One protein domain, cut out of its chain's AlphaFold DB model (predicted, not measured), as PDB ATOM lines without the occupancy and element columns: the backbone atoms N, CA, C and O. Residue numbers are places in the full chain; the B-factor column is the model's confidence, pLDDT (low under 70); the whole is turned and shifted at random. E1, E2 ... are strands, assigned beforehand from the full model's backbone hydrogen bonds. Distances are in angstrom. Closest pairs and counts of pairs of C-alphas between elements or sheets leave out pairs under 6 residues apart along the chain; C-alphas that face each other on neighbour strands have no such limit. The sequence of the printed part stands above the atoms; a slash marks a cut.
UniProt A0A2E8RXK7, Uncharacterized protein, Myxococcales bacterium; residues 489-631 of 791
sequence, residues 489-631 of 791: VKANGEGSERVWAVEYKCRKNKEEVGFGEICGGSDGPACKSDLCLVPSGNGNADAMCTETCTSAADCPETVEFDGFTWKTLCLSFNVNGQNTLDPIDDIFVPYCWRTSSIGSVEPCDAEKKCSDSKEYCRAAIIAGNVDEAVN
ATOM      1  N   VAL A 489      37.648   5.637 -19.666       93.94
ATOM      2  CA  VAL A 489      38.563   5.840 -18.545       93.94
ATOM      3  C   VAL A 489      39.167   7.229 -18.685       93.94
ATOM      4  O   VAL A 489      39.729   7.568 -19.729       93.94
ATOM      5  N   LYS A 490      38.990   8.055 -17.657       93.56
ATOM      6  CA  LYS A 490      39.432   9.445 -17.655       93.56
ATOM      7  C   LYS A 490      40.223   9.741 -16.395       93.56
ATOM      8  O   LYS A 490      39.820   9.362 -15.297       93.56
ATOM      9  N   ALA A 491      41.339  10.435 -16.570       91.56
ATOM     10  CA  ALA A 491      42.107  10.944 -15.457       91.56
ATOM     11  C   ALA A 491      41.394  12.117 -14.774       91.56
ATOM     12  O   ALA A 491      40.889  13.033 -15.424       91.56
ATOM     13  N   ASN A 492      41.428  12.117 -13.448       87.50
ATOM     14  CA  ASN A 492      41.050  13.225 -12.589       87.50
ATOM     15  C   ASN A 492      42.291  13.708 -11.831       87.50
ATOM     16  O   ASN A 492      43.028  12.898 -11.277       87.50
ATOM     17  N   GLY A 493      42.500  15.024 -11.769       84.75
ATOM     18  CA  GLY A 493      43.679  15.619 -11.126       84.75
ATOM     19  C   GLY A 493      44.867  15.812 -12.075       84.75
ATOM     20  O   GLY A 493      44.760  15.591 -13.278       84.75
ATOM     21  N   GLU A 494      45.993  16.268 -11.526       79.50
ATOM     22  CA  GLU A 494      47.236  16.555 -12.255       79.50
ATOM     23  C   GLU A 494      48.436  15.922 -11.526       79.50
ATOM     24  O   GLU A 494      48.417  15.747 -10.304       79.50
ATOM     25  N   GLY A 495      49.505  15.606 -12.265       77.75
ATOM     26  CA  GLY A 495      50.757  15.097 -11.694       77.75
ATOM     27  C   GLY A 495      50.590  13.773 -10.941       77.75
ATOM     28  O   GLY A 495      49.967  12.846 -11.446       77.75
ATOM     29  N   SER A 496      51.148  13.687  -9.731       71.62
ATOM     30  CA  SER A 496      51.112  12.482  -8.887       71.62
ATOM     31  C   SER A 496      49.800  12.278  -8.118       71.62
ATOM     32  O   SER A 496      49.628  11.242  -7.488       71.62
ATOM     33  N   GLU A 497      48.879  13.249  -8.137       79.19
ATOM     34  CA  GLU A 497      47.518  13.097  -7.587       79.19
ATOM     35  C   GLU A 497      46.521  12.604  -8.648       79.19
ATOM     36  O   GLU A 497      45.318  12.528  -8.393       79.19
ATOM     37  N   ARG A 498      47.014  12.317  -9.857       83.88
ATOM     38  CA  ARG A 498      46.200  11.858 -10.973       83.88
ATOM     39  C   ARG A 498      45.655  10.468 -10.657       83.88
ATOM     40  O   ARG A 498      46.421   9.530 -10.471       83.88
ATOM     41  N   VAL A 499      44.332  10.360 -10.604       89.56
ATOM     42  CA  VAL A 499      43.600   9.105 -10.411       89.56
ATOM     43  C   VAL A 499      42.686   8.882 -11.600       89.56
ATOM     44  O   VAL A 499      41.997   9.800 -12.049       89.56
ATOM     45  N   TRP A 500      42.667   7.674 -12.133       92.75
ATOM     46  CA  TRP A 500      41.796   7.312 -13.239       92.75
ATOM     47  C   TRP A 500      40.456   6.827 -12.696       92.75
ATOM     48  O   TRP A 500      40.372   6.229 -11.622       92.75
ATOM     49  N   ALA A 501      39.388   7.120 -13.431       94.44
ATOM     50  CA  ALA A 501      38.050   6.644 -13.127       94.44
ATOM     51  C   ALA A 501      37.319   6.267 -14.415       94.44
ATOM     52  O   ALA A 501      37.493   6.889 -15.468       94.44
ATOM     53  N   VAL A 502      36.470   5.255 -14.311       94.25
ATOM     54  CA  VAL A 502      35.476   4.900 -15.312       94.25
ATOM     55  C   VAL A 502      34.285   5.847 -15.197       94.25
ATOM     56  O   VAL A 502      33.631   5.944 -14.158       94.25
ATOM     57  N   GLU A 503      33.961   6.500 -16.308       94.31
ATOM     58  CA  GLU A 503      32.728   7.257 -16.497       94.31
ATOM     59  C   GLU A 503      31.874   6.605 -17.582       94.31
ATOM     60  O   GLU A 503      32.395   6.191 -18.615       94.31
ATOM     61  N   TYR A 504      30.556   6.602 -17.411       92.94
ATOM     62  CA  TYR A 504      29.619   6.130 -18.430       92.94
ATOM     63  C   TYR A 504      28.942   7.317 -19.114       92.94
ATOM     64  O   TYR A 504      28.228   8.096 -18.475       92.94
ATOM     65  N   LYS A 505      29.174   7.471 -20.420       94.88
ATOM     66  CA  LYS A 505      28.641   8.571 -21.233       94.88
ATOM     67  C   LYS A 505      27.926   8.047 -22.471       94.88
ATOM     68  O   LYS A 505      28.315   7.040 -23.060       94.88
ATOM     69  N   CYS A 506      26.910   8.777 -22.916       93.69
ATOM     70  CA  CYS A 506      26.275   8.495 -24.194       93.69
ATOM     71  C   CYS A 506      27.239   8.783 -25.351       93.69
ATOM     72  O   CYS A 506      27.784   9.885 -25.465       93.69
ATOM     73  N   ARG A 507      27.406   7.803 -26.237       92.62
ATOM     74  CA  ARG A 507      28.160   7.905 -27.490       92.62
ATOM     75  C   ARG A 507      27.209   7.679 -28.656       92.62
ATOM     76  O   ARG A 507      26.332   6.823 -28.597       92.62
ATOM     77  N   LYS A 508      27.352   8.463 -29.716       91.56
ATOM     78  CA  LYS A 508      26.552   8.327 -30.932       91.56
ATOM     79  C   LYS A 508      26.938   7.050 -31.670       91.56
ATOM     80  O   LYS A 508      28.121   6.815 -31.907       91.56
ATOM     81  N   ASN A 509      25.937   6.270 -32.066       85.62
ATOM     82  CA  ASN A 509      26.117   4.994 -32.756       85.62
ATOM     83  C   ASN A 509      26.865   5.186 -34.086       85.62
ATOM     84  O   ASN A 509      26.493   6.051 -34.891       85.62
ATOM     85  N   LYS A 510      27.860   4.335 -34.352       83.12
ATOM     86  CA  LYS A 510      28.432   4.131 -35.697       83.12
ATOM     87  C   LYS A 510      27.804   2.890 -36.356       83.12
ATOM     88  O   LYS A 510      26.756   2.407 -35.924       83.12
ATOM     89  N   GLU A 511      28.402   2.392 -37.444       83.19
ATOM     90  CA  GLU A 511      28.111   1.058 -37.996       83.19
ATOM     91  C   GLU A 511      28.627  -0.028 -37.030       83.19
ATOM     92  O   GLU A 511      29.598  -0.729 -37.297       83.19
ATOM     93  N   GLU A 512      27.989  -0.107 -35.865       88.06
ATOM     94  CA  GLU A 512      28.338  -0.984 -34.752       88.06
ATOM     95  C   GLU A 512      27.265  -2.053 -34.555       88.06
ATOM     96  O   GLU A 512      26.076  -1.845 -34.829       88.06
ATOM     97  N   VAL A 513      27.695  -3.190 -34.029       92.19
ATOM     98  CA  VAL A 513      26.823  -4.298 -33.650       92.19
ATOM     99  C   VAL A 513      26.582  -4.320 -32.143       92.19
ATOM    100  O   VAL A 513      27.386  -3.812 -31.361       92.19
ATOM    101  N   GLY A 514      25.434  -4.854 -31.737       91.88
ATOM    102  CA  GLY A 514      25.047  -4.986 -30.337       91.88
ATOM    103  C   GLY A 514      25.507  -6.299 -29.706       91.88
ATOM    104  O   GLY A 514      26.118  -7.151 -30.353       91.88
ATOM    105  N   PHE A 515      25.165  -6.467 -28.431       93.06
ATOM    106  CA  PHE A 515      25.460  -7.668 -27.660       93.06
ATOM    107  C   PHE A 515      25.094  -8.960 -28.399       93.06
ATOM    108  O   PHE A 515      23.982  -9.108 -28.912       93.06
ATOM    109  N   GLY A 516      26.019  -9.921 -28.414       92.44
ATOM    110  CA  GLY A 516      25.774 -11.230 -29.018       92.44
ATOM    111  C   GLY A 516      25.954 -11.312 -30.525       92.44
ATOM    112  O   GLY A 516      25.791 -12.386 -31.095       92.44
ATOM    113  N   GLU A 517      26.281 -10.210 -31.188       94.38
ATOM    114  CA  GLU A 517      26.614 -10.206 -32.607       94.38
ATOM    115  C   GLU A 517      28.125 -10.395 -32.814       94.38
ATOM    116  O   GLU A 517      28.935 -10.133 -31.919       94.38
ATOM    117  N   ILE A 518      28.507 -10.877 -34.002       92.56
ATOM    118  CA  ILE A 518      29.916 -11.028 -34.386       92.56
ATOM    119  C   ILE A 518      30.522  -9.641 -34.588       92.56
ATOM    120  O   ILE A 518      29.992  -8.851 -35.369       92.56
ATOM    121  N   CYS A 519      31.639  -9.375 -33.922       92.50
ATOM    122  CA  CYS A 519      32.392  -8.128 -34.032       92.50
ATOM    123  C   CYS A 519      33.874  -8.400 -34.323       92.50
ATOM    124  O   CYS A 519      34.342  -9.536 -34.230       92.50
ATOM    125  N   GLY A 520      34.618  -7.337 -34.635       86.56
ATOM    126  CA  GLY A 520      36.077  -7.377 -34.761       86.56
ATOM    127  C   GLY A 520      36.599  -8.055 -36.033       86.56
ATOM    128  O   GLY A 520      35.844  -8.470 -36.908       86.56
ATOM    129  N   GLY A 521      37.928  -8.146 -36.148       78.31
ATOM    130  CA  GLY A 521      38.622  -8.483 -37.398       78.31
ATOM    131  C   GLY A 521      38.846  -7.254 -38.290       78.31
ATOM    132  O   GLY A 521      38.258  -6.204 -38.052       78.31
ATOM    133  N   SER A 522      39.691  -7.379 -39.322       71.19
ATOM    134  CA  SER A 522      40.068  -6.256 -40.205       71.19
ATOM    135  C   SER A 522      38.877  -5.604 -40.920       71.19
ATOM    136  O   SER A 522      38.914  -4.415 -41.212       71.19
ATOM    137  N   ASP A 523      37.816  -6.376 -41.179       76.31
ATOM    138  CA  ASP A 523      36.622  -5.934 -41.914       76.31
ATOM    139  C   ASP A 523      35.316  -6.074 -41.107       76.31
ATOM    140  O   ASP A 523      34.225  -5.889 -41.655       76.31
ATOM    141  N   GLY A 524      35.386  -6.487 -39.838       80.44
ATOM    142  CA  GLY A 524      34.185  -6.712 -39.036       80.44
ATOM    143  C   GLY A 524      33.670  -5.438 -38.368       80.44
ATOM    144  O   GLY A 524      34.420  -4.481 -38.177       80.44
ATOM    145  N   PRO A 525      32.377  -5.400 -38.006       88.44
ATOM    146  CA  PRO A 525      31.802  -4.246 -37.337       88.44
ATOM    147  C   PRO A 525      32.393  -4.076 -35.934       88.44
ATOM    148  O   PRO A 525      32.708  -5.052 -35.242       88.44
ATOM    149  N   ALA A 526      32.501  -2.823 -35.498       87.06
ATOM    150  CA  ALA A 526      32.849  -2.504 -34.122       87.06
ATOM    151  C   ALA A 526      31.706  -2.908 -33.177       87.06
ATOM    152  O   ALA A 526      30.532  -2.929 -33.554       87.06
ATOM    153  N   CYS A 527      32.053  -3.249 -31.943       90.25
ATOM    154  CA  CYS A 527      31.072  -3.530 -30.905       90.25
ATOM    155  C   CYS A 527      30.607  -2.218 -30.262       90.25
ATOM    156  O   CYS A 527      31.438  -1.353 -30.010       90.25
ATOM    157  N   LYS A 528      29.315  -2.072 -29.945       88.62
ATOM    158  CA  LYS A 528      28.804  -0.884 -29.231       88.62
ATOM    159  C   LYS A 528      29.432  -0.673 -27.851       88.62
ATOM    160  O   LYS A 528      29.535   0.455 -27.398       88.62
ATOM    161  N   SER A 529      29.839  -1.738 -27.163       85.50
ATOM    162  CA  SER A 529      30.585  -1.609 -25.904       85.50
ATOM    163  C   SER A 529      32.090  -1.399 -26.118       85.50
ATOM    164  O   SER A 529      32.830  -1.298 -25.143       85.50
ATOM    165  N   ASP A 530      32.547  -1.425 -27.377       84.19
ATOM    166  CA  ASP A 530      33.934  -1.499 -27.865       84.19
ATOM    167  C   ASP A 530      34.737  -2.713 -27.393       84.19
ATOM    168  O   ASP A 530      35.793  -3.020 -27.946       84.19
ATOM    169  N   LEU A 531      34.202  -3.484 -26.452       88.31
ATOM    170  CA  LEU A 531      34.805  -4.715 -25.998       88.31
ATOM    171  C   LEU A 531      34.277  -5.886 -26.832       88.31
ATOM    172  O   LEU A 531      33.170  -6.397 -26.633       88.31
ATOM    173  N   CYS A 532      35.115  -6.308 -27.775       90.56
ATOM    174  CA  CYS A 532      34.891  -7.449 -28.646       90.56
ATOM    175  C   CYS A 532      35.768  -8.625 -28.203       90.56
ATOM    176  O   CYS A 532      36.982  -8.615 -28.401       90.56
ATOM    177  N   LEU A 533      35.171  -9.640 -27.582       89.62
ATOM    178  CA  LEU A 533      35.927 -10.725 -26.956       89.62
ATOM    179  C   LEU A 533      35.865 -11.999 -27.796       89.62
ATOM    180  O   LEU A 533      34.796 -12.434 -28.230       89.62
ATOM    181  N   VAL A 534      37.018 -12.640 -27.982       86.31
ATOM    182  CA  VAL A 534      37.092 -13.983 -28.564       86.31
ATOM    183  C   VAL A 534      36.808 -14.994 -27.459       86.31
ATOM    184  O   VAL A 534      37.478 -14.981 -26.423       86.31
ATOM    185  N   PRO A 535      35.856 -15.915 -27.643       77.75
ATOM    186  CA  PRO A 535      35.647 -16.962 -26.668       77.75
ATOM    187  C   PRO A 535      36.889 -17.848 -26.526       77.75
ATOM    188  O   PRO A 535      37.359 -18.447 -27.494       77.75
ATOM    189  N   SER A 536      37.416 -17.933 -25.305       66.19
ATOM    190  CA  SER A 536      38.674 -18.614 -24.996       66.19
ATOM    191  C   SER A 536      38.716 -20.061 -25.505       66.19
ATOM    192  O   SER A 536      37.761 -20.820 -25.328       66.19
ATOM    193  N   GLY A 537      39.860 -20.466 -26.068       61.22
ATOM    194  CA  GLY A 537      40.191 -21.866 -26.372       61.22
ATOM    195  C   GLY A 537      40.146 -22.259 -27.852       61.22
ATOM    196  O   GLY A 537      40.624 -23.336 -28.205       61.22
ATOM    197  N   ASN A 538      39.641 -21.398 -28.737       64.88
ATOM    198  CA  ASN A 538      39.703 -21.624 -30.178       64.88
ATOM    199  C   ASN A 538      40.066 -20.323 -30.896       64.88
ATOM    200  O   ASN A 538      39.211 -19.467 -31.079       64.88
ATOM    201  N   GLY A 539      41.313 -20.201 -31.358       72.50
ATOM    202  CA  GLY A 539      41.764 -19.037 -32.138       72.50
ATOM    203  C   GLY A 539      41.040 -18.844 -33.479       72.50
ATOM    204  O   GLY A 539      41.318 -17.879 -34.175       72.50
ATOM    205  N   ASN A 540      40.132 -19.755 -33.852       80.81
ATOM    206  CA  ASN A 540      39.259 -19.623 -35.019       80.81
ATOM    207  C   ASN A 540      37.805 -19.273 -34.661       80.81
ATOM    208  O   ASN A 540      36.955 -19.331 -35.545       80.81
ATOM    209  N   ALA A 541      37.481 -19.033 -33.387       83.06
ATOM    210  CA  ALA A 541      36.141 -18.597 -33.014       83.06
ATOM    211  C   ALA A 541      35.954 -17.121 -33.377       83.06
ATOM    212  O   ALA A 541      36.849 -16.309 -33.141       83.06
ATOM    213  N   ASP A 542      34.781 -16.788 -33.911       89.75
ATOM    214  CA  ASP A 542      34.383 -15.398 -34.100       89.75
ATOM    215  C   ASP A 542      34.324 -14.691 -32.734       89.75
ATOM    216  O   ASP A 542      33.941 -15.293 -31.722       89.75
ATOM    217  N   ALA A 543      34.706 -13.415 -32.698       91.56
ATOM    218  CA  ALA A 543      34.569 -12.597 -31.502       91.56
ATOM    219  C   ALA A 543      33.117 -12.123 -31.340       91.56
ATOM    220  O   ALA A 543      32.411 -11.889 -32.322       91.56
ATOM    221  N   MET A 544      32.664 -12.011 -30.094       93.00
ATOM    222  CA  MET A 544      31.298 -11.627 -29.744       93.00
ATOM    223  C   MET A 544      31.293 -10.261 -29.068       93.00
ATOM    224  O   MET A 544      32.104  -9.993 -28.178       93.00
ATOM    225  N   CYS A 545      30.342  -9.422 -29.464       93.94
ATOM    226  CA  CYS A 545      30.150  -8.117 -28.858       93.94
ATOM    227  C   CYS A 545      29.542  -8.245 -27.455       93.94
ATOM    228  O   CYS A 545      28.641  -9.062 -27.229       93.94
ATOM    229  N   THR A 546      30.053  -7.448 -26.517       93.25
ATOM    230  CA  THR A 546      29.613  -7.395 -25.116       93.25
ATOM    231  C   THR A 546      28.663  -6.213 -24.863       93.25
ATOM    232  O   THR A 546      28.367  -5.435 -25.766       93.25
ATOM    233  N   GLU A 547      28.142  -6.093 -23.645       91.62
ATOM    234  CA  GLU A 547      27.328  -4.958 -23.177       91.62
ATOM    235  C   GLU A 547      27.626  -4.734 -21.698       91.62
ATOM    236  O   GLU A 547      27.941  -5.695 -21.006       91.62
ATOM    237  N   THR A 548      27.601  -3.498 -21.207       91.25
ATOM    238  CA  THR A 548      27.912  -3.198 -19.801       91.25
ATOM    239  C   THR A 548      26.776  -3.647 -18.872       91.25
ATOM    240  O   THR A 548      25.619  -3.734 -19.279       91.25
ATOM    241  N   CYS A 549      27.083  -3.967 -17.615       90.56
ATOM    242  CA  CYS A 549      26.092  -4.420 -16.631       90.56
ATOM    243  C   CYS A 549      26.446  -3.959 -15.224       90.56
ATOM    244  O   CYS A 549      27.605  -3.770 -14.914       90.56
ATOM    245  N   THR A 550      25.476  -3.825 -14.329       86.25
ATOM    246  CA  THR A 550      25.730  -3.521 -12.904       86.25
ATOM    247  C   THR A 550      25.421  -4.702 -11.987       86.25
ATOM    248  O   THR A 550      25.797  -4.713 -10.815       86.25
ATOM    249  N   SER A 551      24.731  -5.710 -12.520       85.00
ATOM    250  CA  SER A 551      24.361  -6.953 -11.853       85.00
ATOM    251  C   SER A 551      24.125  -8.061 -12.882       85.00
ATOM    252  O   SER A 551      23.900  -7.784 -14.063       85.00
ATOM    253  N   ALA A 552      24.080  -9.324 -12.449       81.44
ATOM    254  CA  ALA A 552      23.701 -10.425 -13.341       81.44
ATOM    255  C   ALA A 552      22.293 -10.265 -13.958       81.44
ATOM    256  O   ALA A 552      22.025 -10.819 -15.020       81.44
ATOM    257  N   ALA A 553      21.399  -9.502 -13.319       83.62
ATOM    258  CA  ALA A 553      20.035  -9.281 -13.801       83.62
ATOM    259  C   ALA A 553      19.950  -8.336 -15.013       83.62
ATOM    260  O   ALA A 553      18.926  -8.336 -15.698       83.62
ATOM    261  N   ASP A 554      20.999  -7.552 -15.272       87.00
ATOM    262  CA  ASP A 554      21.050  -6.641 -16.419       87.00
ATOM    263  C   ASP A 554      21.341  -7.394 -17.724       87.00
ATOM    264  O   ASP A 554      21.018  -6.914 -18.809       87.00
ATOM    265  N   CYS A 555      21.897  -8.604 -17.625       90.69
ATOM    266  CA  CYS A 555      22.280  -9.389 -18.784       90.69
ATOM    267  C   CYS A 555      21.115 -10.210 -19.354       90.69
ATOM    268  O   CYS A 555      20.354 -10.830 -18.601       90.69
ATOM    269  N   PRO A 556      20.963 -10.276 -20.691       91.88
ATOM    270  CA  PRO A 556      19.946 -11.117 -21.313       91.88
ATOM    271  C   PRO A 556      20.126 -12.578 -20.909       91.88
ATOM    272  O   PRO A 556      21.199 -13.131 -21.107       91.88
ATOM    273  N   GLU A 557      19.076 -13.244 -20.424       89.88
ATOM    274  CA  GLU A 557      19.176 -14.630 -19.926       89.88
ATOM    275  C   GLU A 557      19.921 -15.564 -20.896       89.88
ATOM    276  O   GLU A 557      20.705 -16.414 -20.474       89.88
ATOM    277  N   THR A 558      19.701 -15.383 -22.203       92.06
ATOM    278  CA  THR A 558      20.396 -16.113 -23.263       92.06
ATOM    279  C   THR A 558      20.792 -15.220 -24.432       92.06
ATOM    280  O   THR A 558      20.096 -14.250 -24.730       92.06
ATOM    281  N   VAL A 559      21.819 -15.638 -25.171       92.62
ATOM    282  CA  VAL A 559      22.278 -15.028 -26.421       92.62
ATOM    283  C   VAL A 559      22.512 -16.094 -27.495       92.62
ATOM    284  O   VAL A 559      23.025 -17.173 -27.207       92.62
ATOM    285  N   GLU A 560      22.118 -15.820 -28.738       92.19
ATOM    286  CA  GLU A 560      22.385 -16.705 -29.882       92.19
ATOM    287  C   GLU A 560      23.696 -16.284 -30.549       92.19
ATOM    288  O   GLU A 560      23.758 -15.211 -31.140       92.19
ATOM    289  N   PHE A 561      24.728 -17.125 -30.489       89.62
ATOM    290  CA  PHE A 561      26.033 -16.842 -31.088       89.62
ATOM    291  C   PHE A 561      26.648 -18.104 -31.695       89.62
ATOM    292  O   PHE A 561      26.644 -19.168 -31.069       89.62
ATOM    293  N   ASP A 562      27.171 -17.984 -32.919       86.94
ATOM    294  CA  ASP A 562      27.752 -19.090 -33.701       86.94
ATOM    295  C   ASP A 562      26.803 -20.307 -33.845       86.94
ATOM    296  O   ASP A 562      27.193 -21.471 -33.824       86.94
ATOM    297  N   GLY A 563      25.494 -20.042 -33.943       86.88
ATOM    298  CA  GLY A 563      24.465 -21.082 -34.079       86.88
ATOM    299  C   GLY A 563      24.136 -21.853 -32.794       86.88
ATOM    300  O   GLY A 563      23.446 -22.875 -32.869       86.88
ATOM    301  N   PHE A 564      24.598 -21.375 -31.639       85.25
ATOM    302  CA  PHE A 564      24.281 -21.926 -30.324       85.25
ATOM    303  C   PHE A 564      23.609 -20.876 -29.434       85.25
ATOM    304  O   PHE A 564      23.985 -19.705 -29.445       85.25
ATOM    305  N   THR A 565      22.666 -21.324 -28.606       89.12
ATOM    306  CA  THR A 565      22.105 -20.538 -27.505       89.12
ATOM    307  C   THR A 565      23.012 -20.660 -26.285       89.12
ATOM    308  O   THR A 565      23.163 -21.752 -25.732       89.12
ATOM    309  N   TRP A 566      23.582 -19.550 -25.837       88.25
ATOM    310  CA  TRP A 566      24.404 -19.464 -24.633       88.25
ATOM    311  C   TRP A 566      23.635 -18.767 -23.524       88.25
ATOM    312  O   TRP A 566      22.817 -17.895 -23.805       88.25
ATOM    313  N   LYS A 567      23.906 -19.121 -22.270       90.25
ATOM    314  CA  LYS A 567      23.511 -18.293 -21.129       90.25
ATOM    315  C   LYS A 567      24.495 -17.138 -20.983       90.25
ATOM    316  O   LYS A 567      25.603 -17.197 -21.520       90.25
ATOM    317  N   THR A 568      24.097 -16.092 -20.272       91.50
ATOM    318  CA  THR A 568      24.960 -14.931 -20.038       91.50
ATOM    319  C   THR A 568      25.043 -14.602 -18.555       91.50
ATOM    320  O   THR A 568      24.182 -15.003 -17.775       91.50
ATOM    321  N   LEU A 569      26.112 -13.918 -18.167       91.81
ATOM    322  CA  LEU A 569      26.333 -13.428 -16.814       91.81
ATOM    323  C   LEU A 569      27.155 -12.136 -16.857       91.81
ATOM    324  O   LEU A 569      27.840 -11.870 -17.843       91.81
ATOM    325  N   CYS A 570      27.103 -11.362 -15.779       92.81
ATOM    326  CA  CYS A 570      27.879 -10.135 -15.620       92.81
ATOM    327  C   CYS A 570      29.267 -10.456 -15.030       92.81
ATOM    328  O   CYS A 570      29.345 -11.057 -13.956       92.81
ATOM    329  N   LEU A 571      30.353 -10.096 -15.725       92.12
ATOM    330  CA  LEU A 571      31.745 -10.225 -15.261       92.12
ATOM    331  C   LEU A 571      32.463  -8.896 -15.330       92.12
ATOM    332  O   LEU A 571      32.280  -8.148 -16.280       92.12
ATOM    333  N   SER A 572      33.365  -8.669 -14.385       94.06
ATOM    334  CA  SER A 572      34.254  -7.510 -14.405       94.06
ATOM    335  C   SER A 572      35.591  -7.820 -15.047       94.06
ATOM    336  O   SER A 572      36.177  -8.873 -14.799       94.06
ATOM    337  N   PHE A 573      36.071  -6.878 -15.851       92.06
ATOM    338  CA  PHE A 573      37.381  -6.916 -16.484       92.06
ATOM    339  C   PHE A 573      38.178  -5.712 -16.000       92.06
ATOM    340  O   PHE A 573      37.633  -4.611 -15.962       92.06
ATOM    341  N   ASN A 574      39.435  -5.932 -15.616       92.81
ATOM    342  CA  ASN A 574      40.354  -4.835 -15.334       92.81
ATOM    343  C   ASN A 574      40.534  -4.017 -16.625       92.81
ATOM    344  O   ASN A 574      40.694  -4.596 -17.704       92.81
ATOM    345  N   VAL A 575      40.444  -2.693 -16.508       92.00
ATOM    346  CA  VAL A 575      40.672  -1.757 -17.617       92.00
ATOM    347  C   VAL A 575      41.798  -0.758 -17.348       92.00
ATOM    348  O   VAL A 575      42.146  -0.024 -18.271       92.00
ATOM    349  N   ASN A 576      42.299  -0.673 -16.111       92.31
ATOM    350  CA  ASN A 576      43.416   0.190 -15.730       92.31
ATOM    351  C   ASN A 576      43.968  -0.183 -14.344       92.31
ATOM    352  O   ASN A 576      43.175  -0.425 -13.432       92.31
ATOM    353  N   GLY A 577      45.293  -0.147 -14.179       86.88
ATOM    354  CA  GLY A 577      46.002  -0.419 -12.918       86.88
ATOM    355  C   GLY A 577      46.548   0.813 -12.184       86.88
ATOM    356  O   GLY A 577      47.460   0.689 -11.383       86.88
ATOM    357  N   GLN A 578      46.082   2.034 -12.489       87.56
ATOM    358  CA  GLN A 578      46.462   3.281 -11.786       87.56
ATOM    359  C   GLN A 578      47.975   3.613 -11.725       87.56
ATOM    360  O   GLN A 578      48.397   4.419 -10.895       87.56
ATOM    361  N   ASN A 579      48.799   3.086 -12.640       85.06
ATOM    362  CA  ASN A 579      50.277   3.132 -12.577       85.06
ATOM    363  C   ASN A 579      50.881   2.341 -11.407       85.06
ATOM    364  O   ASN A 579      51.983   2.646 -10.946       85.06
ATOM    365  N   THR A 580      50.165   1.344 -10.895       85.75
ATOM    366  CA  THR A 580      50.681   0.398  -9.912       85.75
ATOM    367  C   THR A 580      50.491  -1.031 -10.418       85.75
ATOM    368  O   THR A 580      49.811  -1.286 -11.414       85.75
ATOM    369  N   LEU A 581      51.168  -1.974  -9.766       87.06
ATOM    370  CA  LEU A 581      50.922  -3.408  -9.944       87.06
ATOM    371  C   LEU A 581      50.042  -3.977  -8.826       87.06
ATOM    372  O   LEU A 581      49.817  -5.188  -8.782       87.06
ATOM    373  N   ASP A 582      49.610  -3.133  -7.884       89.19
ATOM    374  CA  ASP A 582      48.798  -3.555  -6.755       89.19
ATOM    375  C   ASP A 582      47.327  -3.595  -7.185       89.19
ATOM    376  O   ASP A 582      46.730  -2.549  -7.429       89.19
ATOM    377  N   PRO A 583      46.686  -4.776  -7.236       88.19
ATOM    378  CA  PRO A 583      45.312  -4.884  -7.709       88.19
ATOM    379  C   PRO A 583      44.281  -4.179  -6.811       88.19
ATOM    380  O   PRO A 583      43.090  -4.167  -7.129       88.19
ATOM    381  N   ILE A 584      44.693  -3.633  -5.660       92.69
ATOM    382  CA  ILE A 584      43.814  -2.912  -4.741       92.69
ATOM    383  C   ILE A 584      43.196  -1.655  -5.373       92.69
ATOM    384  O   ILE A 584      42.046  -1.322  -5.064       92.69
ATOM    385  N   ASP A 585      43.923  -0.960  -6.253       91.56
ATOM    386  CA  ASP A 585      43.492   0.299  -6.870       91.56
ATOM    387  C   ASP A 585      43.021   0.162  -8.329       91.56
ATOM    388  O   ASP A 585      42.452   1.106  -8.886       91.56
ATOM    389  N   ASP A 586      43.121  -1.047  -8.880       93.94
ATOM    390  CA  ASP A 586      42.617  -1.433 -10.193       93.94
ATOM    391  C   ASP A 586      41.178  -0.966 -10.456       93.94
ATOM    392  O   ASP A 586      40.254  -1.147  -9.649       93.94
ATOM    393  N   ILE A 587      40.940  -0.452 -11.658       94.81
ATOM    394  CA  ILE A 587      39.600  -0.107 -12.122       94.81
ATOM    395  C   ILE A 587      39.051  -1.235 -12.976       94.81
ATOM    396  O   ILE A 587      39.714  -1.754 -13.877       94.81
ATOM    397  N   PHE A 588      37.788  -1.567 -12.738       95.19
ATOM    398  CA  PHE A 588      37.097  -2.609 -13.468       95.19
ATOM    399  C   PHE A 588      35.917  -2.048 -14.256       95.19
ATOM    400  O   PHE A 588      35.306  -1.048 -13.875       95.19
ATOM    401  N   VAL A 589      35.573  -2.724 -15.350       94.44
ATOM    402  CA  VAL A 589      34.310  -2.509 -16.057       94.44
ATOM    403  C   VAL A 589      33.544  -3.830 -16.135       94.44
ATOM    404  O   VAL A 589      34.069  -4.820 -16.659       94.44
ATOM    405  N   PRO A 590      32.314  -3.872 -15.604       94.56
ATOM    406  CA  PRO A 590      31.438  -5.027 -15.682       94.56
ATOM    407  C   PRO A 590      30.709  -5.126 -17.033       94.56
ATOM    408  O   PRO A 590      30.077  -4.172 -17.489       94.56
ATOM    409  N   TYR A 591      30.748  -6.313 -17.647       93.38
ATOM    410  CA  TYR A 591      30.071  -6.640 -18.902       93.38
ATOM    411  C   TYR A 591      29.302  -7.952 -18.851       93.38
ATOM    412  O   TYR A 591      29.727  -8.946 -18.256       93.38
ATOM    413  N   CYS A 592      28.200  -7.979 -19.587       93.69
ATOM    414  CA  CYS A 592      27.521  -9.185 -19.989       93.69
ATOM    415  C   CYS A 592      28.420  -9.997 -20.910       93.69
ATOM    416  O   CYS A 592      28.831  -9.562 -21.989       93.69
ATOM    417  N   TRP A 593      28.689 -11.220 -20.474       91.50
ATOM    418  CA  TRP A 593      29.468 -12.196 -21.203       91.50
ATOM    419  C   TRP A 593      28.718 -13.515 -21.295       91.50
ATOM    420  O   TRP A 593      27.928 -13.869 -20.417       91.50
ATOM    421  N   ARG A 594      28.958 -14.264 -22.373       89.19
ATOM    422  CA  ARG A 594      28.407 -15.613 -22.499       89.19
ATOM    423  C   ARG A 594      29.135 -16.572 -21.562       89.19
ATOM    424  O   ARG A 594      30.346 -16.477 -21.370       89.19
ATOM    425  N   THR A 595      28.423 -17.555 -21.035       83.31
ATOM    426  CA  THR A 595      29.053 -18.669 -20.322       83.31
ATOM    427  C   THR A 595      29.719 -19.617 -21.310       83.31
ATOM    428  O   THR A 595      29.258 -19.793 -22.435       83.31
ATOM    429  N   SER A 596      30.803 -20.266 -20.895       69.25
ATOM    430  CA  SER A 596      31.450 -21.331 -21.673       69.25
ATOM    431  C   SER A 596      30.746 -22.686 -21.529       69.25
ATOM    432  O   SER A 596      31.037 -23.607 -22.293       69.25
ATOM    433  N   SER A 597      29.789 -22.814 -20.600       65.19
ATOM    434  CA  SER A 597      28.991 -24.025 -20.376       65.19
ATOM    435  C   SER A 597      27.479 -23.816 -20.432       65.19
ATOM    436  O   SER A 597      26.969 -22.705 -20.304       65.19
ATOM    437  N   ILE A 598      26.764 -24.939 -20.571       64.81
ATOM    438  CA  ILE A 598      25.294 -25.062 -20.565       64.81
ATOM    439  C   ILE A 598      24.733 -25.048 -19.124       64.81
ATOM    440  O   ILE A 598      23.636 -25.550 -18.885       64.81
ATOM    441  N   GLY A 599      25.479 -24.523 -18.146       71.12
ATOM    442  CA  GLY A 599      24.975 -24.369 -16.780       71.12
ATOM    443  C   GLY A 599      23.714 -23.500 -16.744       71.12
ATOM    444  O   GLY A 599      23.439 -22.729 -17.663       71.12
ATOM    445  N   SER A 600      22.924 -23.632 -15.684       86.19
ATOM    446  CA  SER A 600      21.662 -22.919 -15.507       86.19
ATOM    447  C   SER A 600      21.860 -21.408 -15.385       86.19
ATOM    448  O   SER A 600      21.014 -20.653 -15.870       86.19
ATOM    449  N   VAL A 601      22.982 -20.987 -14.780       88.00
ATOM    450  CA  VAL A 601      23.287 -19.597 -14.387       88.00
ATOM    451  C   VAL A 601      22.217 -19.025 -13.451       88.00
ATOM    452  O   VAL A 601      22.066 -17.820 -13.286       88.00
ATOM    453  N   GLU A 602      21.461 -19.906 -12.800       90.25
ATOM    454  CA  GLU A 602      20.508 -19.514 -11.773       90.25
ATOM    455  C   GLU A 602      21.272 -19.048 -10.523       90.25
ATOM    456  O   GLU A 602      22.355 -19.576 -10.230       90.25
ATOM    457  N   PRO A 603      20.726 -18.095  -9.750       92.38
ATOM    458  CA  PRO A 603      21.290 -17.741  -8.457       92.38
ATOM    459  C   PRO A 603      21.403 -18.973  -7.556       92.38
ATOM    460  O   PRO A 603      20.473 -19.782  -7.466       92.38
ATOM    461  N   CYS A 604      22.523 -19.099  -6.849       94.62
ATOM    462  CA  CYS A 604      22.670 -20.127  -5.830       94.62
ATOM    463  C   CYS A 604      21.634 -19.938  -4.720       94.62
ATOM    464  O   CYS A 604      21.159 -18.830  -4.449       94.62
ATOM    465  N   ASP A 605      21.308 -21.025  -4.029       95.38
ATOM    466  CA  ASP A 605      20.417 -20.952  -2.881       95.38
ATOM    467  C   ASP A 605      21.057 -20.232  -1.675       95.38
ATOM    468  O   ASP A 605      22.198 -19.758  -1.699       95.38
ATOM    469  N   ALA A 606      20.294 -20.142  -0.583       94.00
ATOM    470  CA  ALA A 606      20.730 -19.473   0.638       94.00
ATOM    471  C   ALA A 606      21.965 -20.114   1.296       94.00
ATOM    472  O   ALA A 606      22.615 -19.437   2.082       94.00
ATOM    473  N   GLU A 607      22.304 -21.366   0.971       93.00
ATOM    474  CA  GLU A 607      23.489 -22.087   1.463       93.00
ATOM    475  C   GLU A 607      24.609 -22.143   0.407       93.00
ATOM    476  O   GLU A 607      25.556 -22.921   0.542       93.00
ATOM    477  N   LYS A 608      24.502 -21.329  -0.655       95.56
ATOM    478  CA  LYS A 608      25.429 -21.290  -1.796       95.56
ATOM    479  C   LYS A 608      25.536 -22.637  -2.513       95.56
ATOM    480  O   LYS A 608      26.619 -23.047  -2.927       95.56
ATOM    481  N   LYS A 609      24.410 -23.337  -2.677       93.31
ATOM    482  CA  LYS A 609      24.314 -24.581  -3.452       93.31
ATOM    483  C   LYS A 609      23.470 -24.403  -4.706       93.31
ATOM    484  O   LYS A 609      22.615 -23.522  -4.795       93.31
ATOM    485  N   CYS A 610      23.716 -25.287  -5.664       93.62
ATOM    486  CA  CYS A 610      22.966 -25.369  -6.907       93.62
ATOM    487  C   CYS A 610      21.922 -26.475  -6.853       93.62
ATOM    488  O   CYS A 610      22.104 -27.505  -6.200       93.62
ATOM    489  N   SER A 611      20.802 -26.246  -7.539       93.75
ATOM    490  CA  SER A 611      19.702 -27.211  -7.566       93.75
ATOM    491  C   SER A 611      20.032 -28.449  -8.404       93.75
ATOM    492  O   SER A 611      19.585 -29.551  -8.067       93.75
ATOM    493  N   ASP A 612      20.839 -28.290  -9.459       91.62
ATOM    494  CA  ASP A 612      21.428 -29.406 -10.186       91.62
ATOM    495  C   ASP A 612      22.749 -29.815  -9.525       91.62
ATOM    496  O   ASP A 612      23.675 -29.027  -9.378       91.62
ATOM    497  N   SER A 613      22.854 -31.096  -9.170       88.88
ATOM    498  CA  SER A 613      24.093 -31.719  -8.689       88.88
ATOM    499  C   SER A 613      25.249 -31.672  -9.694       88.88
ATOM    500  O   SER A 613      26.377 -31.992  -9.328       88.88
ATOM    501  N   LYS A 614      24.957 -31.349 -10.959       88.75
ATOM    502  CA  LYS A 614      25.946 -31.136 -12.014       88.75
ATOM    503  C   LYS A 614      26.529 -29.730 -12.050       88.75
ATOM    504  O   LYS A 614      27.384 -29.449 -12.881       88.75
ATOM    505  N   GLU A 615      26.050 -28.861 -11.179       91.81
ATOM    506  CA  GLU A 615      26.467 -27.476 -11.105       91.81
ATOM    507  C   GLU A 615      27.124 -27.200  -9.762       91.81
ATOM    508  O   GLU A 615      26.869 -27.869  -8.756       91.81
ATOM    509  N   TYR A 616      27.965 -26.180  -9.753       92.50
ATOM    510  CA  TYR A 616      28.576 -25.655  -8.548       92.50
ATOM    511  C   TYR A 616      28.315 -24.162  -8.452       92.50
ATOM    512  O   TYR A 616      28.135 -23.471  -9.457       92.50
ATOM    513  N   CYS A 617      28.272 -23.676  -7.217       93.75
ATOM    514  CA  CYS A 617      28.084 -22.265  -6.963       93.75
ATOM    515  C   CYS A 617      29.417 -21.533  -7.125       93.75
ATOM    516  O   CYS A 617      30.381 -21.842  -6.422       93.75
ATOM    517  N   ARG A 618      29.459 -20.556  -8.028       92.44
ATOM    518  CA  ARG A 618      30.602 -19.668  -8.243       92.44
ATOM    519  C   ARG A 618      30.278 -18.277  -7.714       92.44
ATOM    520  O   ARG A 618      29.182 -17.776  -7.934       92.44
ATOM    521  N   ALA A 619      31.256 -17.652  -7.066       94.00
ATOM    522  CA  ALA A 619      31.226 -16.230  -6.755       94.00
ATOM    523  C   ALA A 619      31.732 -15.438  -7.975       94.00
ATOM    524  O   ALA A 619      32.870 -15.629  -8.409       94.00
ATOM    525  N   ALA A 620      30.873 -14.611  -8.561       91.81
ATOM    526  CA  ALA A 620      31.169 -13.729  -9.680       91.81
ATOM    527  C   ALA A 620      31.358 -12.301  -9.158       91.81
ATOM    528  O   ALA A 620      30.469 -11.749  -8.513       91.81
ATOM    529  N   ILE A 621      32.533 -11.729  -9.420       94.44
ATOM    530  CA  ILE A 621      32.903 -10.382  -8.983       94.44
ATOM    531  C   ILE A 621      32.356  -9.369  -9.992       94.44
ATOM    532  O   ILE A 621      32.638  -9.457 -11.193       94.44
ATOM    533  N   ILE A 622      31.587  -8.410  -9.487       95.19
ATOM    534  CA  ILE A 622      31.029  -7.279 -10.221       95.19
ATOM    535  C   ILE A 622      31.561  -6.002  -9.557       95.19
ATOM    536  O   ILE A 622      31.064  -5.572  -8.517       95.19
ATOM    537  N   ALA A 623      32.617  -5.437 -10.131       95.94
ATOM    538  CA  ALA A 623      33.379  -4.306  -9.628       95.94
ATOM    539  C   ALA A 623      33.439  -3.200 -10.686       95.94
ATOM    540  O   ALA A 623      33.486  -3.488 -11.881       95.94
ATOM    541  N   GLY A 624      33.444  -1.951 -10.228       94.44
ATOM    542  CA  GLY A 624      33.595  -0.754 -11.050       94.44
ATOM    543  C   GLY A 624      34.814   0.058 -10.619       94.44
ATOM    544  O   GLY A 624      35.927  -0.473 -10.511       94.44
ATOM    545  N   ASN A 625      34.580   1.332 -10.308       95.38
ATOM    546  CA  ASN A 625      35.598   2.221  -9.750       95.38
ATOM    547  C   ASN A 625      36.112   1.749  -8.379       95.38
ATOM    548  O   ASN A 625      35.490   0.931  -7.694       95.38
ATOM    549  N   VAL A 626      37.276   2.266  -7.976       94.38
ATOM    550  CA  VAL A 626      37.918   1.943  -6.689       94.38
ATOM    551  C   VAL A 626      37.107   2.440  -5.483       94.38
ATOM    552  O   VAL A 626      37.149   1.841  -4.411       94.38
ATOM    553  N   ASP A 627      36.334   3.511  -5.667       94.62
ATOM    554  CA  ASP A 627      35.448   4.118  -4.670       94.62
ATOM    555  C   ASP A 627      34.016   3.550  -4.697       94.62
ATOM    556  O   ASP A 627      33.138   4.015  -3.962       94.62
ATOM    557  N   GLU A 628      33.784   2.499  -5.485       95.00
ATOM    558  CA  GLU A 628      32.525   1.765  -5.552       95.00
ATOM    559  C   GLU A 628      32.626   0.411  -4.841       95.00
ATOM    560  O   GLU A 628      33.647  -0.280  -4.879       95.00
ATOM    561  N   ALA A 629      31.528   0.004  -4.200       96.19
ATOM    562  CA  ALA A 629      31.460  -1.289  -3.534       96.19
ATOM    563  C   ALA A 629      31.446  -2.426  -4.561       96.19
ATOM    564  O   ALA A 629      30.663  -2.416  -5.513       96.19
ATOM    565  N   VAL A 630      32.269  -3.441  -4.321       96.19
ATOM    566  CA  VAL A 630      32.313  -4.655  -5.126       96.19
ATOM    567  C   VAL A 630      31.110  -5.530  -4.788       96.19
ATOM    568  O   VAL A 630      30.943  -6.000  -3.661       96.19
ATOM    569  N   ASN A 631      30.278  -5.796  -5.789       95.12
ATOM    570  CA  ASN A 631      29.172  -6.735  -5.676       95.12
ATOM    571  C   ASN A 631      29.665  -8.151  -5.999       95.12
ATOM    572  O   ASN A 631      30.413  -8.365  -6.951       95.12
TER     573      ASN A 631
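What this domain is: This is residues 489 to 631 of the 791 residues of an uncharacterized protein of Myxococcales bacterium (UniProt A0A2E8RXK7). Little regular structure: loops surround the hairpin E5 and E6, with E4 at one end and hairpin E1 and E2 at the other. The printed part has 143 residues, under half in seven named strands, E1 to E7: all strand. It is only just compact, close to loose: radius of gyration of the C-alphas 17.1 A, spans 53 by 46 by 28 A.

How they stand to each other: E4, E5 and E6, residues 558 to 561, 564 to 576 and 587 to 594, form a meander, each strand antiparallel to the one before; N 559 and O 566, and N 571 and O 591, are within hydrogen-bond range, each 2.8 A. E3, residues 543 to 545, and E7, residues 615 to 622, pair with no named strand; the closest C-alphas of E5 and E7, Ser 572 and Ile 622, are 5.3 A apart.

Where its parts are: E1, residues 489 to 492, begins at C-alpha (38.563, 5.840, -18.545); E2, residues 499 to 508, measures 26.7 A; E7 ends at C-alpha (31.029, -7.279, -10.221).

The domain as a whole: Links E2 to E3, E3 to E4 and E6 to E7 are long; pLDDT is under 70 at 536 to 538 and 596 to 598.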